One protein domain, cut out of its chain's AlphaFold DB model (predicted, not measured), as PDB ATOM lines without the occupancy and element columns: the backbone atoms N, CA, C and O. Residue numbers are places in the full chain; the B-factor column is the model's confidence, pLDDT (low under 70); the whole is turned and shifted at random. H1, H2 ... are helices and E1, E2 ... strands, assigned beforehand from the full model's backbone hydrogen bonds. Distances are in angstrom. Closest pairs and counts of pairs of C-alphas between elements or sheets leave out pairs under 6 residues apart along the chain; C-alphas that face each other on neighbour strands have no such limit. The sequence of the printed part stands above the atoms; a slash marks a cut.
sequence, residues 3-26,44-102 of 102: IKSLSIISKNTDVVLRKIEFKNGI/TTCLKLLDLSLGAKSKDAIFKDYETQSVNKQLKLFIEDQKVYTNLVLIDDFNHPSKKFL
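What this domain is: This is residues 3 to 26 and 44 to 102 of the 102 residues of an uncharacterized protein of Streptococcus pneumoniae (UniProt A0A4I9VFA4). A narrow three-stranded antiparallel sheet has one helix, H1, crossing one face over E1 and E3, with short H2 packed on H1. H3 sits by the end of the sheet where E3 begins, residues 65 to 70 of the loop before it stick out, and past E3 the last residues fold back so that 100 to 101 pair with 90 to 91. The printed part has 83 residues with three named helices and three named strands, along the chain E1 E2 H1 H2 H3 E3; the sheet's order is E2, E1, E3, and the class is mixed, helices and strands. The whole is only just loose, close to compact, with a radius of gyration of the C-alphas of 14.6 A, and spans 45 by 32 by 20 A.

How they stand to each other: E1, residues 3 to 10, is the inner strand. E2, residues 16 to 21, forms a hairpin with it, antiparallel at 172 degrees, with N 8 and O 18 within hydrogen-bond range at 2.8 A. E3, residues 84 to 91, is the antiparallel neighbour of E1 at 161 degrees; N 7 and O 87 are 2.9 A apart, N 87 and O 7 3.0 A. E2 and E3 are the edge strands. H1, residues 44 to 53, is on the sheet at a height of 9.9 A, over E1 and E3, and runs across the strands, at 79 degrees to E1 on the local plane; its closest C-alphas to E3 are those of Ser 53 and Leu 88, 6.4 A. H2, residues 59 to 62, touches H1, the closest C-alphas being those of Lys 48 and Ile 62, 6.4 A, and is not on the sheet. H3, residues 73 to 82, only grazes the sheet with its residues 78 to 82. It is apart from H1, and only just apart from H2, with closest C-alphas 8.4 A apart. Each O i to N i+4 pair in H1 and H3 is within hydrogen-bond range; H2 is too short for such a pair, and its 1 O i to N i+3 pair is within range.

Where its parts are: E1 begins at C-alpha 3, (-38.687, -33.197, -17.035), and is 20.9 A long; E2 is 12.8 A. H1 begins at C-alpha 44, (-55.084, -30.756, -21.548), and is 14.2 A long. H2 is 6.3 A and H3 13.9 A. E3, 23.3 A, ends at C-alpha 91, (-32.611, -32.966, -14.841).

The domain as a whole: The C-alphas farthest apart are those of Thr 68 and His 96, 45.6 A. Residues 27 to 43 are not printed, and C-alphas 26 and 44 are 17.2 A apart across the cut. Of the links that are printed whole, the one from H2 to H3 is short and the others are tight. The mean pLDDT of the printed part is 90.5; residue 102, the chain's last, is under 70.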
ATOM      1  N   ILE A   3     -37.752 -33.575 -18.095       95.38
ATOM      2  CA  ILE A   3     -38.687 -33.197 -17.035       95.38
ATOM      3  C   ILE A   3     -38.699 -34.325 -16.007       95.38
ATOM      4  O   ILE A   3     -39.046 -35.454 -16.339       95.38
ATOM      5  N   LYS A   4     -38.324 -34.031 -14.760       96.06
ATOM      6  CA  LYS A   4     -38.359 -34.998 -13.656       96.06
ATOM      7  C   LYS A   4     -39.685 -34.959 -12.913       96.06
ATOM      8  O   LYS A   4     -40.239 -36.004 -12.576       96.06
ATOM      9  N   SER A   5     -40.193 -33.762 -12.638       96.94
ATOM     10  CA  SER A   5     -41.476 -33.612 -11.960       96.94
ATOM     11  C   SER A   5     -42.126 -32.270 -12.230       96.94
ATOM     12  O   SER A   5     -41.432 -31.264 -12.344       96.94
ATOM     13  N   LEU A   6     -43.456 -32.265 -12.219       97.31
ATOM     14  CA  LEU A   6     -44.284 -31.066 -12.168       97.31
ATOM     15  C   LEU A   6     -45.107 -31.107 -10.878       97.31
ATOM     16  O   LEU A   6     -45.846 -32.065 -10.646       97.31
ATOM     17  N   SER A   7     -44.984 -30.080 -10.041       96.88
ATOM     18  CA  SER A   7     -45.772 -29.945  -8.810       96.88
ATOM     19  C   SER A   7     -46.687 -28.731  -8.892       96.88
ATOM     20  O   SER A   7     -46.285 -27.703  -9.425       96.88
ATOM     21  N   ILE A   8     -47.892 -28.850  -8.344       95.06
ATOM     22  CA  ILE A   8     -48.850 -27.760  -8.145       95.06
ATOM     23  C   ILE A   8     -48.857 -27.449  -6.651       95.06
ATOM     24  O   ILE A   8     -49.117 -28.347  -5.849       95.06
ATOM     25  N   ILE A   9     -48.551 -26.209  -6.276       95.94
ATOM     26  CA  ILE A   9     -48.310 -25.818  -4.883       95.94
ATOM     27  C   ILE A   9     -49.200 -24.626  -4.535       95.94
ATOM     28  O   ILE A   9     -49.294 -23.673  -5.309       95.94
ATOM     29  N   SER A  10     -49.862 -24.683  -3.379       95.69
ATOM     30  CA  SER A  10     -50.572 -23.529  -2.820       95.69
ATOM     31  C   SER A  10     -49.567 -22.611  -2.138       95.69
ATOM     32  O   SER A  10     -48.944 -23.012  -1.159       95.69
ATOM     33  N   LYS A  11     -49.414 -21.371  -2.612       93.81
ATOM     34  CA  LYS A  11     -48.501 -20.403  -1.979       93.81
ATOM     35  C   LYS A  11     -48.987 -19.948  -0.601       93.81
ATOM     36  O   LYS A  11     -48.205 -19.430   0.182       93.81
ATOM     37  N   ASN A  12     -50.277 -20.101  -0.305       93.12
ATOM     38  CA  ASN A  12     -50.816 -19.703   0.994       93.12
ATOM     39  C   ASN A  12     -50.427 -20.670   2.119       93.12
ATOM     40  O   ASN A  12     -50.378 -20.257   3.273       93.12
ATOM     41  N   THR A  13     -50.211 -21.948   1.799       94.00
ATOM     42  CA  THR A  13     -49.983 -23.010   2.794       94.00
ATOM     43  C   THR A  13     -48.686 -23.786   2.584       94.00
ATOM     44  O   THR A  13     -48.377 -24.656   3.390       94.00
ATOM     45  N   ASP A  14     -47.968 -23.532   1.486       93.31
ATOM     46  CA  ASP A  14     -46.819 -24.312   1.005       93.31
ATOM     47  C   ASP A  14     -47.107 -25.817   0.817       93.31
ATOM     48  O   ASP A  14     -46.203 -26.645   0.692       93.31
ATOM     49  N   VAL A  15     -48.390 -26.193   0.733       95.12
ATOM     50  CA  VAL A  15     -48.815 -27.578   0.507       95.12
ATOM     51  C   VAL A  15     -48.733 -27.926  -0.977       95.12
ATOM     52  O   VAL A  15     -49.263 -27.222  -1.842       95.12
ATOM     53  N   VAL A  16     -48.126 -29.080  -1.270       96.19
ATOM     54  CA  VAL A  16     -48.146 -29.701  -2.600       96.19
ATOM     55  C   VAL A  16     -49.530 -30.304  -2.847       96.19
ATOM     56  O   VAL A  16     -49.860 -31.368  -2.330       96.19
ATOM     57  N   LEU A  17     -50.334 -29.629  -3.665       93.38
ATOM     58  CA  LEU A  17     -51.690 -30.047  -4.033       93.38
ATOM     59  C   LEU A  17     -51.680 -31.264  -4.965       93.38
ATOM     60  O   LEU A  17     -52.568 -32.112  -4.919       93.38
ATOM     61  N   ARG A  18     -50.674 -31.338  -5.842       92.56
ATOM     62  CA  ARG A  18     -50.442 -32.472  -6.738       92.56
ATOM     63  C   ARG A  18     -48.978 -32.525  -7.138       92.56
ATOM     64  O   ARG A  18     -48.391 -31.492  -7.450       92.56
ATOM     65  N   LYS A  19     -48.420 -33.731  -7.212       95.12
ATOM     66  CA  LYS A  19     -47.099 -33.993  -7.786       95.12
ATOM     67  C   LYS A  19     -47.231 -35.016  -8.905       95.12
ATOM     68  O   LYS A  19     -47.846 -36.062  -8.721       95.12
ATOM     69  N   ILE A  20     -46.665 -34.699 -10.060       95.19
ATOM     70  CA  ILE A  20     -46.543 -35.604 -11.199       95.19
ATOM     71  C   ILE A  20     -45.063 -35.933 -11.331       95.19
ATOM     72  O   ILE A  20     -44.249 -35.039 -11.561       95.19
ATOM     73  N   GLU A  21     -44.718 -37.204 -11.163       95.94
ATOM     74  CA  GLU A  21     -43.357 -37.698 -11.363       95.94
ATOM     75  C   GLU A  21     -43.250 -38.353 -12.735       95.94
ATOM     76  O   GLU A  21     -43.995 -39.280 -13.056       95.94
ATOM     77  N   PHE A  22     -42.314 -37.862 -13.539       95.88
ATOM     78  CA  PHE A  22     -42.041 -38.407 -14.858       95.88
ATOM     79  C   PHE A  22     -40.962 -39.481 -14.756       95.88
ATOM     80  O   PHE A  22     -40.016 -39.393 -13.961       95.88
ATOM     81  N   LYS A  23     -41.126 -40.519 -15.572       94.75
ATOM     82  CA  LYS A  23     -40.190 -41.635 -15.691       94.75
ATOM     83  C   LYS A  23     -39.346 -41.481 -16.949       94.75
ATOM     84  O   LYS A  23     -39.747 -40.790 -17.884       94.75
ATOM     85  N   ASN A  24     -38.201 -42.156 -16.972       94.44
ATOM     86  CA  ASN A  24     -37.438 -42.301 -18.202       94.44
ATOM     87  C   ASN A  24     -38.276 -43.066 -19.243       94.44
ATOM     88  O   ASN A  24     -38.986 -44.012 -18.894       94.44
ATOM     89  N   GLY A  25     -38.191 -42.655 -20.505       92.25
ATOM     90  CA  GLY A  25     -39.012 -43.186 -21.590       92.25
ATOM     91  C   GLY A  25     -40.360 -42.474 -21.751       92.25
ATOM     92  O   GLY A  25     -40.509 -41.284 -21.465       92.25
ATOM     93  N   ILE A  26     -41.344 -43.202 -22.279       93.62
ATOM     94  CA  ILE A  26     -42.638 -42.641 -22.683       93.62
ATOM     95  C   ILE A  26     -43.573 -42.560 -21.472       93.62
ATOM     96  O   ILE A  26     -43.816 -43.554 -20.789       93.62
ATOM     97  N   THR A  44     -55.490 -32.009 -20.892       84.56
ATOM     98  CA  THR A  44     -55.084 -30.756 -21.548       84.56
ATOM     99  C   THR A  44     -54.513 -29.755 -20.545       84.56
ATOM    100  O   THR A  44     -53.560 -29.048 -20.855       84.56
ATOM    101  N   THR A  45     -55.046 -29.717 -19.321       86.56
ATOM    102  CA  THR A  45     -54.530 -28.852 -18.252       86.56
ATOM    103  C   THR A  45     -53.095 -29.217 -17.877       86.56
ATOM    104  O   THR A  45     -52.277 -28.320 -17.723       86.56
ATOM    105  N   CYS A  46     -52.760 -30.509 -17.795       90.12
ATOM    106  CA  CYS A  46     -51.390 -30.963 -17.544       90.12
ATOM    107  C   CYS A  46     -50.416 -30.447 -18.617       90.12
ATOM    108  O   CYS A  46     -49.387 -29.862 -18.282       90.12
ATOM    109  N   LEU A  47     -50.776 -30.577 -19.900       91.31
ATOM    110  CA  LEU A  47     -49.952 -30.078 -21.008       91.31
ATOM    111  C   LEU A  47     -49.802 -28.550 -20.981       91.31
ATOM    112  O   LEU A  47     -48.694 -28.047 -21.134       91.31
ATOM    113  N   LYS A  48     -50.885 -27.810 -20.710       90.06
ATOM    114  CA  LYS A  48     -50.840 -26.344 -20.563       90.06
ATOM    115  C   LYS A  48     -49.942 -25.903 -19.404       90.06
ATOM    116  O   LYS A  48     -49.239 -24.909 -19.524       90.06
ATOM    117  N   LEU A  49     -49.943 -26.630 -18.284       93.12
ATOM    118  CA  LEU A  49     -49.057 -26.335 -17.154       93.12
ATOM    119  C   LEU A  49     -47.582 -26.559 -17.502       93.12
ATOM    120  O   LEU A  49     -46.744 -25.761 -17.084       93.12
ATOM    121  N   LEU A  50     -47.264 -27.609 -18.267       93.88
ATOM    122  CA  LEU A  50     -45.910 -27.827 -18.781       93.88
ATOM    123  C   LEU A  50     -45.480 -26.682 -19.705       93.88
ATOM    124  O   LEU A  50     -44.414 -26.113 -19.498       93.88
ATOM    125  N   ASP A  51     -46.334 -26.308 -20.657       92.88
ATOM    126  CA  ASP A  51     -46.075 -25.227 -21.615       92.88
ATOM    127  C   ASP A  51     -45.830 -23.876 -20.913       92.88
ATOM    128  O   ASP A  51     -44.828 -23.199 -21.143       92.88
ATOM    129  N   LEU A  52     -46.685 -23.523 -19.945       92.19
ATOM    130  CA  LEU A  52     -46.517 -22.319 -19.126       92.19
ATOM    131  C   LEU A  52     -45.243 -22.355 -18.275       92.19
ATOM    132  O   LEU A  52     -44.550 -21.344 -18.171       92.19
ATOM    133  N   SER A  53     -44.914 -23.509 -17.690       92.12
ATOM    134  CA  SER A  53     -43.696 -23.664 -16.881       92.12
ATOM    135  C   SER A  53     -42.418 -23.578 -17.728       92.12
ATOM    136  O   SER A  53     -41.356 -23.276 -17.195       92.12
ATOM    137  N   LEU A  54     -42.518 -23.801 -19.042       92.50
ATOM    138  CA  LEU A  54     -41.431 -23.656 -20.015       92.50
ATOM    139  C   LEU A  54     -41.409 -22.279 -20.709       92.50
ATOM    140  O   LEU A  54     -40.585 -22.055 -21.593       92.50
ATOM    141  N   GLY A  55     -42.264 -21.337 -20.291       89.88
ATOM    142  CA  GLY A  55     -42.198 -19.934 -20.715       89.88
ATOM    143  C   GLY A  55     -43.282 -19.479 -21.693       89.88
ATOM    144  O   GLY A  55     -43.175 -18.374 -22.235       89.88
ATOM    145  N   ALA A  56     -44.337 -20.268 -21.919       90.69
ATOM    146  CA  ALA A  56     -45.480 -19.799 -22.700       90.69
ATOM    147  C   ALA A  56     -46.139 -18.557 -22.063       90.69
ATOM    148  O   ALA A  56     -46.238 -18.417 -20.842       90.69
ATOM    149  N   LYS A  57     -46.595 -17.621 -22.907       83.25
ATOM    150  CA  LYS A  57     -47.037 -16.282 -22.466       83.25
ATOM    151  C   LYS A  57     -48.520 -16.200 -22.092       83.25
ATOM    152  O   LYS A  57     -48.903 -15.327 -21.314       83.25
ATOM    153  N   SER A  58     -49.350 -17.104 -22.603       85.56
ATOM    154  CA  SER A  58     -50.810 -17.047 -22.458       85.56
ATOM    155  C   SER A  58     -51.283 -17.712 -21.163       85.56
ATOM    156  O   SER A  58     -51.851 -18.801 -21.176       85.56
ATOM    157  N   LYS A  59     -51.023 -17.075 -20.015       82.50
ATOM    158  CA  LYS A  59     -51.363 -17.623 -18.682       82.50
ATOM    159  C   LYS A  59     -52.861 -17.867 -18.490       82.50
ATOM    160  O   LYS A  59     -53.250 -18.813 -17.812       82.50
ATOM    161  N   ASP A  60     -53.703 -17.038 -19.095       87.50
ATOM    162  CA  ASP A  60     -55.161 -17.160 -19.056       87.50
ATOM    163  C   ASP A  60     -55.679 -18.382 -19.823       87.50
ATOM    164  O   ASP A  60     -56.759 -18.876 -19.500       87.50
ATOM    165  N   ALA A  61     -54.888 -18.960 -20.738       85.25
ATOM    166  CA  ALA A  61     -55.233 -20.180 -21.473       85.25
ATOM    167  C   ALA A  61     -55.541 -21.384 -20.563       85.25
ATOM    168  O   ALA A  61     -56.130 -22.370 -21.017       85.25
ATOM    169  N   ILE A  62     -55.146 -21.343 -19.285       88.69
ATOM    170  CA  ILE A  62     -55.434 -22.416 -18.329       88.69
ATOM    171  C   ILE A  62     -56.899 -22.453 -17.878       88.69
ATOM    172  O   ILE A  62     -57.426 -23.533 -17.615       88.69
ATOM    173  N   PHE A  63     -57.564 -21.297 -17.825       88.56
ATOM    174  CA  PHE A  63     -58.965 -21.164 -17.410       88.56
ATOM    175  C   PHE A  63     -59.854 -20.518 -18.479       88.56
ATOM    176  O   PHE A  63     -61.068 -20.471 -18.292       88.56
ATOM    177  N   LYS A  64     -59.282 -20.034 -19.585       88.38
ATOM    178  CA  LYS A  64     -59.993 -19.491 -20.742       88.38
ATOM    179  C   LYS A  64     -59.897 -20.449 -21.928       88.38
ATOM    180  O   LYS A  64     -58.822 -20.946 -22.263       88.38
ATOM    181  N   ASP A  65     -61.035 -20.684 -22.563       84.81
ATOM    182  CA  ASP A  65     -61.139 -21.319 -23.869       84.81
ATOM    183  C   ASP A  65     -61.277 -20.216 -24.926       84.81
ATOM    184  O   ASP A  65     -62.207 -19.411 -24.873       84.81
ATOM    185  N   TYR A  66     -60.325 -20.130 -25.855       83.12
ATOM    186  CA  TYR A  66     -60.323 -19.087 -26.882       83.12
ATOM    187  C   TYR A  66     -61.243 -19.392 -28.063       83.12
ATOM    188  O   TYR A  66     -61.645 -18.454 -28.747       83.12
ATOM    189  N   GLU A  67     -61.611 -20.654 -28.292       82.19
ATOM    190  CA  GLU A  67     -62.547 -21.006 -29.363       82.19
ATOM    191  C   GLU A  67     -63.957 -20.562 -28.979       82.19
ATOM    192  O   GLU A  67     -64.649 -19.903 -29.750       82.19
ATOM    193  N   THR A  68     -64.357 -20.851 -27.739       87.62
ATOM    194  CA  THR A  68     -65.694 -20.516 -27.226       87.62
ATOM    195  C   THR A  68     -65.760 -19.174 -26.492       87.62
ATOM    196  O   THR A  68     -66.840 -18.747 -26.088       87.62
ATOM    197  N   GLN A  69     -64.612 -18.523 -26.262       87.50
ATOM    198  CA  GLN A  69     -64.442 -17.368 -25.361       87.50
ATOM    199  C   GLN A  69     -64.939 -17.615 -23.923       87.50
ATOM    200  O   GLN A  69     -65.084 -16.675 -23.135       87.50
ATOM    201  N   SER A  70     -65.182 -18.874 -23.548       88.44
ATOM    202  CA  SER A  70     -65.678 -19.226 -22.224       88.44
ATOM    203  C   SER A  70     -64.562 -19.174 -21.177       88.44
ATOM    204  O   SER A  70     -63.388 -19.434 -21.449       88.44
ATOM    205  N   VAL A  71     -64.931 -18.816 -19.945       88.94
ATOM    206  CA  VAL A  71     -64.010 -18.743 -18.804       88.94
ATOM    207  C   VAL A  71     -64.507 -19.674 -17.710       88.94
ATOM    208  O   VAL A  71     -65.615 -19.514 -17.194       88.94
ATOM    209  N   ASN A  72     -63.662 -20.616 -17.298       89.12
ATOM    210  CA  ASN A  72     -63.885 -21.422 -16.111       89.12
ATOM    211  C   ASN A  72     -63.619 -20.569 -14.860       89.12
ATOM    212  O   ASN A  72     -62.515 -20.550 -14.312       89.12
ATOM    213  N   LYS A  73     -64.651 -19.839 -14.423       91.88
ATOM    214  CA  LYS A  73     -64.582 -18.935 -13.266       91.88
ATOM    215  C   LYS A  73     -64.177 -19.656 -11.979       91.88
ATOM    216  O   LYS A  73     -63.416 -19.091 -11.209       91.88
ATOM    217  N   GLN A  74     -64.636 -20.893 -11.769       90.38
ATOM    218  CA  GLN A  74     -64.273 -21.680 -10.584       90.38
ATOM    219  C   GLN A  74     -62.772 -21.974 -10.546       90.38
ATOM    220  O   GLN A  74     -62.136 -21.763  -9.521       90.38
ATOM    221  N   LEU A  75     -62.195 -22.405 -11.672       88.81
ATOM    222  CA  LEU A  75     -60.756 -22.650 -11.764       88.81
ATOM    223  C   LEU A  75     -59.953 -21.356 -11.603       88.81
ATOM    224  O   LEU A  75     -58.937 -21.352 -10.916       88.81
ATOM    225  N   LYS A  76     -60.414 -20.258 -12.216       91.94
ATOM    226  CA  LYS A  76     -59.771 -18.949 -12.075       91.94
ATOM    227  C   LYS A  76     -59.737 -18.498 -10.608       91.94
ATOM    228  O   LYS A  76     -58.656 -18.212 -10.106       91.94
ATOM    229  N   LEU A  77     -60.887 -18.509  -9.930       93.50
ATOM    230  CA  LEU A  77     -60.994 -18.153  -8.512       93.50
ATOM    231  C   LEU A  77     -60.119 -19.057  -7.646       93.50
ATOM    232  O   LEU A  77     -59.365 -18.562  -6.826       93.50
ATOM    233  N   PHE A  78     -60.124 -20.369  -7.890       90.50
ATOM    234  CA  PHE A  78     -59.252 -21.298  -7.172       90.50
ATOM    235  C   PHE A  78     -57.763 -20.931  -7.297       90.50
ATOM    236  O   PHE A  78     -57.048 -20.932  -6.297       90.50
ATOM    237  N   ILE A  79     -57.293 -20.605  -8.508       90.94
ATOM    238  CA  ILE A  79     -55.897 -20.208  -8.748       90.94
ATOM    239  C   ILE A  79     -55.569 -18.901  -8.014       90.94
ATOM    240  O   ILE A  79     -54.508 -18.808  -7.395       90.94
ATOM    241  N   GLU A  80     -56.462 -17.913  -8.085       91.12
ATOM    242  CA  GLU A  80     -56.288 -16.591  -7.472       91.12
ATOM    243  C   GLU A  80     -56.328 -16.666  -5.936       91.12
ATOM    244  O   GLU A  80     -55.418 -16.160  -5.276       91.12
ATOM    245  N   ASP A  81     -57.311 -17.372  -5.376       92.38
ATOM    246  CA  ASP A  81     -57.530 -17.495  -3.934       92.38
ATOM    247  C   ASP A  81     -56.418 -18.297  -3.262       92.38
ATOM    248  O   ASP A  81     -55.873 -17.866  -2.248       92.38
ATOM    249  N   GLN A  82     -56.042 -19.451  -3.830       90.00
ATOM    250  CA  GLN A  82     -54.969 -20.297  -3.288       90.00
ATOM    251  C   GLN A  82     -53.566 -19.807  -3.674       90.00
ATOM    252  O   GLN A  82     -52.569 -20.358  -3.200       90.00
ATOM    253  N   LYS A  83     -53.475 -18.788  -4.542       93.19
ATOM    254  CA  LYS A  83     -52.219 -18.279  -5.113       93.19
ATOM    255  C   LYS A  83     -51.339 -19.418  -5.635       93.19
ATOM    256  O   LYS A  83     -50.168 -19.541  -5.278       93.19
ATOM    257  N   VAL A  84     -51.931 -20.294  -6.440       92.62
ATOM    258  CA  VAL A  84     -51.279 -21.528  -6.893       92.62
ATOM    259  C   VAL A  84     -50.132 -21.214  -7.849       92.62
ATOM    260  O   VAL A  84     -50.263 -20.361  -8.727       92.62
ATOM    261  N   TYR A  85     -49.029 -21.949  -7.729       93.25
ATOM    262  CA  TYR A  85     -47.934 -21.921  -8.697       93.25
ATOM    263  C   TYR A  85     -47.452 -23.331  -9.040       93.25
ATOM    264  O   TYR A  85     -47.726 -24.297  -8.319       93.25
ATOM    265  N   THR A  86     -46.747 -23.451 -10.164       94.44
ATOM    266  CA  THR A  86     -46.073 -24.688 -10.553       94.44
ATOM    267  C   THR A  86     -44.590 -24.651 -10.236       94.44
ATOM    268  O   THR A  86     -43.938 -23.621 -10.369       94.44
ATOM    269  N   ASN A  87     -44.060 -25.809  -9.854       96.00
ATOM    270  CA  ASN A  87     -42.627 -26.067  -9.781       96.00
ATOM    271  C   ASN A  87     -42.283 -27.179 -10.784       96.00
ATOM    272  O   ASN A  87     -42.804 -28.296 -10.657       96.00
ATOM    273  N   LEU A  88     -41.453 -26.864 -11.781       97.38
ATOM    274  CA  LEU A  88     -41.011 -27.789 -12.825       97.38
ATOM    275  C   LEU A  88     -39.536 -28.124 -12.609       97.38
ATOM    276  O   LEU A  88     -38.660 -27.310 -12.861       97.38
ATOM    277  N   VAL A  89     -39.259 -29.360 -12.202       96.12
ATOM    278  CA  VAL A  89     -37.883 -29.816 -11.985       96.12
ATOM    279  C   VAL A  89     -37.351 -30.438 -13.264       96.12
ATOM    280  O   VAL A  89     -37.907 -31.433 -13.745       96.12
ATOM    281  N   LEU A  90     -36.242 -29.899 -13.768       95.69
ATOM    282  CA  LEU A  90     -35.512 -30.462 -14.900       95.69
ATOM    283  C   LEU A  90     -34.223 -31.135 -14.423       95.69
ATOM    284  O   LEU A  90     -33.559 -30.658 -13.503       95.69
ATOM    285  N   ILE A  91     -33.865 -32.239 -15.066       95.38
ATOM    286  CA  ILE A  91     -32.611 -32.966 -14.841       95.38
ATOM    287  C   ILE A  91     -31.856 -33.105 -16.153       95.38
ATOM    288  O   ILE A  91     -32.452 -33.082 -17.224       95.38
ATOM    289  N   ASP A  92     -30.544 -33.248 -16.104       93.88
ATOM    290  CA  ASP A  92     -29.722 -33.495 -17.286       93.88
ATOM    291  C   ASP A  92     -29.822 -34.946 -17.777       93.88
ATOM    292  O   ASP A  92     -29.999 -35.144 -18.982       93.88
ATOM    293  N   ASP A  93     -29.818 -35.910 -16.848       92.56
ATOM    294  CA  ASP A  93     -29.872 -37.355 -17.097       92.56
ATOM    295  C   ASP A  93     -30.757 -38.091 -16.066       92.56
ATOM    296  O   ASP A  93     -30.807 -37.712 -14.896       92.56
ATOM    297  N   PHE A  94     -31.479 -39.139 -16.487       90.69
ATOM    298  CA  PHE A  94     -32.357 -39.923 -15.601       90.69
ATOM    299  C   PHE A  94     -31.638 -41.001 -14.783       90.69
ATOM    300  O   PHE A  94     -32.121 -41.351 -13.704       90.69
ATOM    301  N   ASN A  95     -30.538 -41.545 -15.297       88.62
ATOM    302  CA  ASN A  95     -29.770 -42.622 -14.677       88.62
ATOM    303  C   ASN A  95     -28.693 -42.053 -13.739       88.62
ATOM    304  O   ASN A  95     -28.479 -42.579 -12.652       88.62
ATOM    305  N   HIS A  96     -28.059 -40.949 -14.141       87.75
ATOM    306  CA  HIS A  96     -26.968 -40.279 -13.436       87.75
ATOM    307  C   HIS A  96     -27.183 -38.752 -13.410       87.75
ATOM    308  O   HIS A  96     -26.430 -38.012 -14.044       87.75
ATOM    309  N   PRO A  97     -28.213 -38.251 -12.702       81.06
ATOM    310  CA  PRO A  97     -28.503 -36.820 -12.651       81.06
ATOM    311  C   PRO A  97     -27.357 -36.053 -11.980       81.06
ATOM    312  O   PRO A  97     -27.106 -36.230 -10.787       81.06
ATOM    313  N   SER A  98     -26.694 -35.169 -12.727       78.69
ATOM    314  CA  SER A  98     -25.604 -34.326 -12.216       78.69
ATOM    315  C   SER A  98     -26.062 -32.901 -11.898       78.69
ATOM    316  O   SER A  98     -25.454 -32.220 -11.070       78.69
ATOM    317  N   LYS A  99     -27.165 -32.447 -12.512       77.19
ATOM    318  CA  LYS A  99     -27.732 -31.106 -12.310       77.19
ATOM    319  C   LYS A  99     -29.250 -31.162 -12.179       77.19
ATOM    320  O   LYS A  99     -29.931 -31.833 -12.950       77.19
ATOM    321  N   LYS A 100     -29.779 -30.410 -11.211       74.38
ATOM    322  CA  LYS A 100     -31.213 -30.126 -11.069       74.38
ATOM    323  C   LYS A 100     -31.447 -28.645 -11.326       74.38
ATOM    324  O   LYS A 100     -30.774 -27.816 -10.719       74.38
ATOM    325  N   PHE A 101     -32.399 -28.339 -12.195       75.94
ATOM    326  CA  PHE A 101     -32.870 -26.980 -12.442       75.94
ATOM    327  C   PHE A 101     -34.262 -26.831 -11.817       75.94
ATOM    328  O   PHE A 101     -35.067 -27.767 -11.898       75.94
ATOM    329  N   LEU A 102     -34.485 -25.698 -11.149       65.00
ATOM    330  CA  LEU A 102     -35.718 -25.319 -10.453       65.00
ATOM    331  C   LEU A 102     -36.398 -24.163 -11.187       65.00
ATOM    332  O   LEU A 102     -35.647 -23.317 -11.727       65.00
TER     333      LEU A 102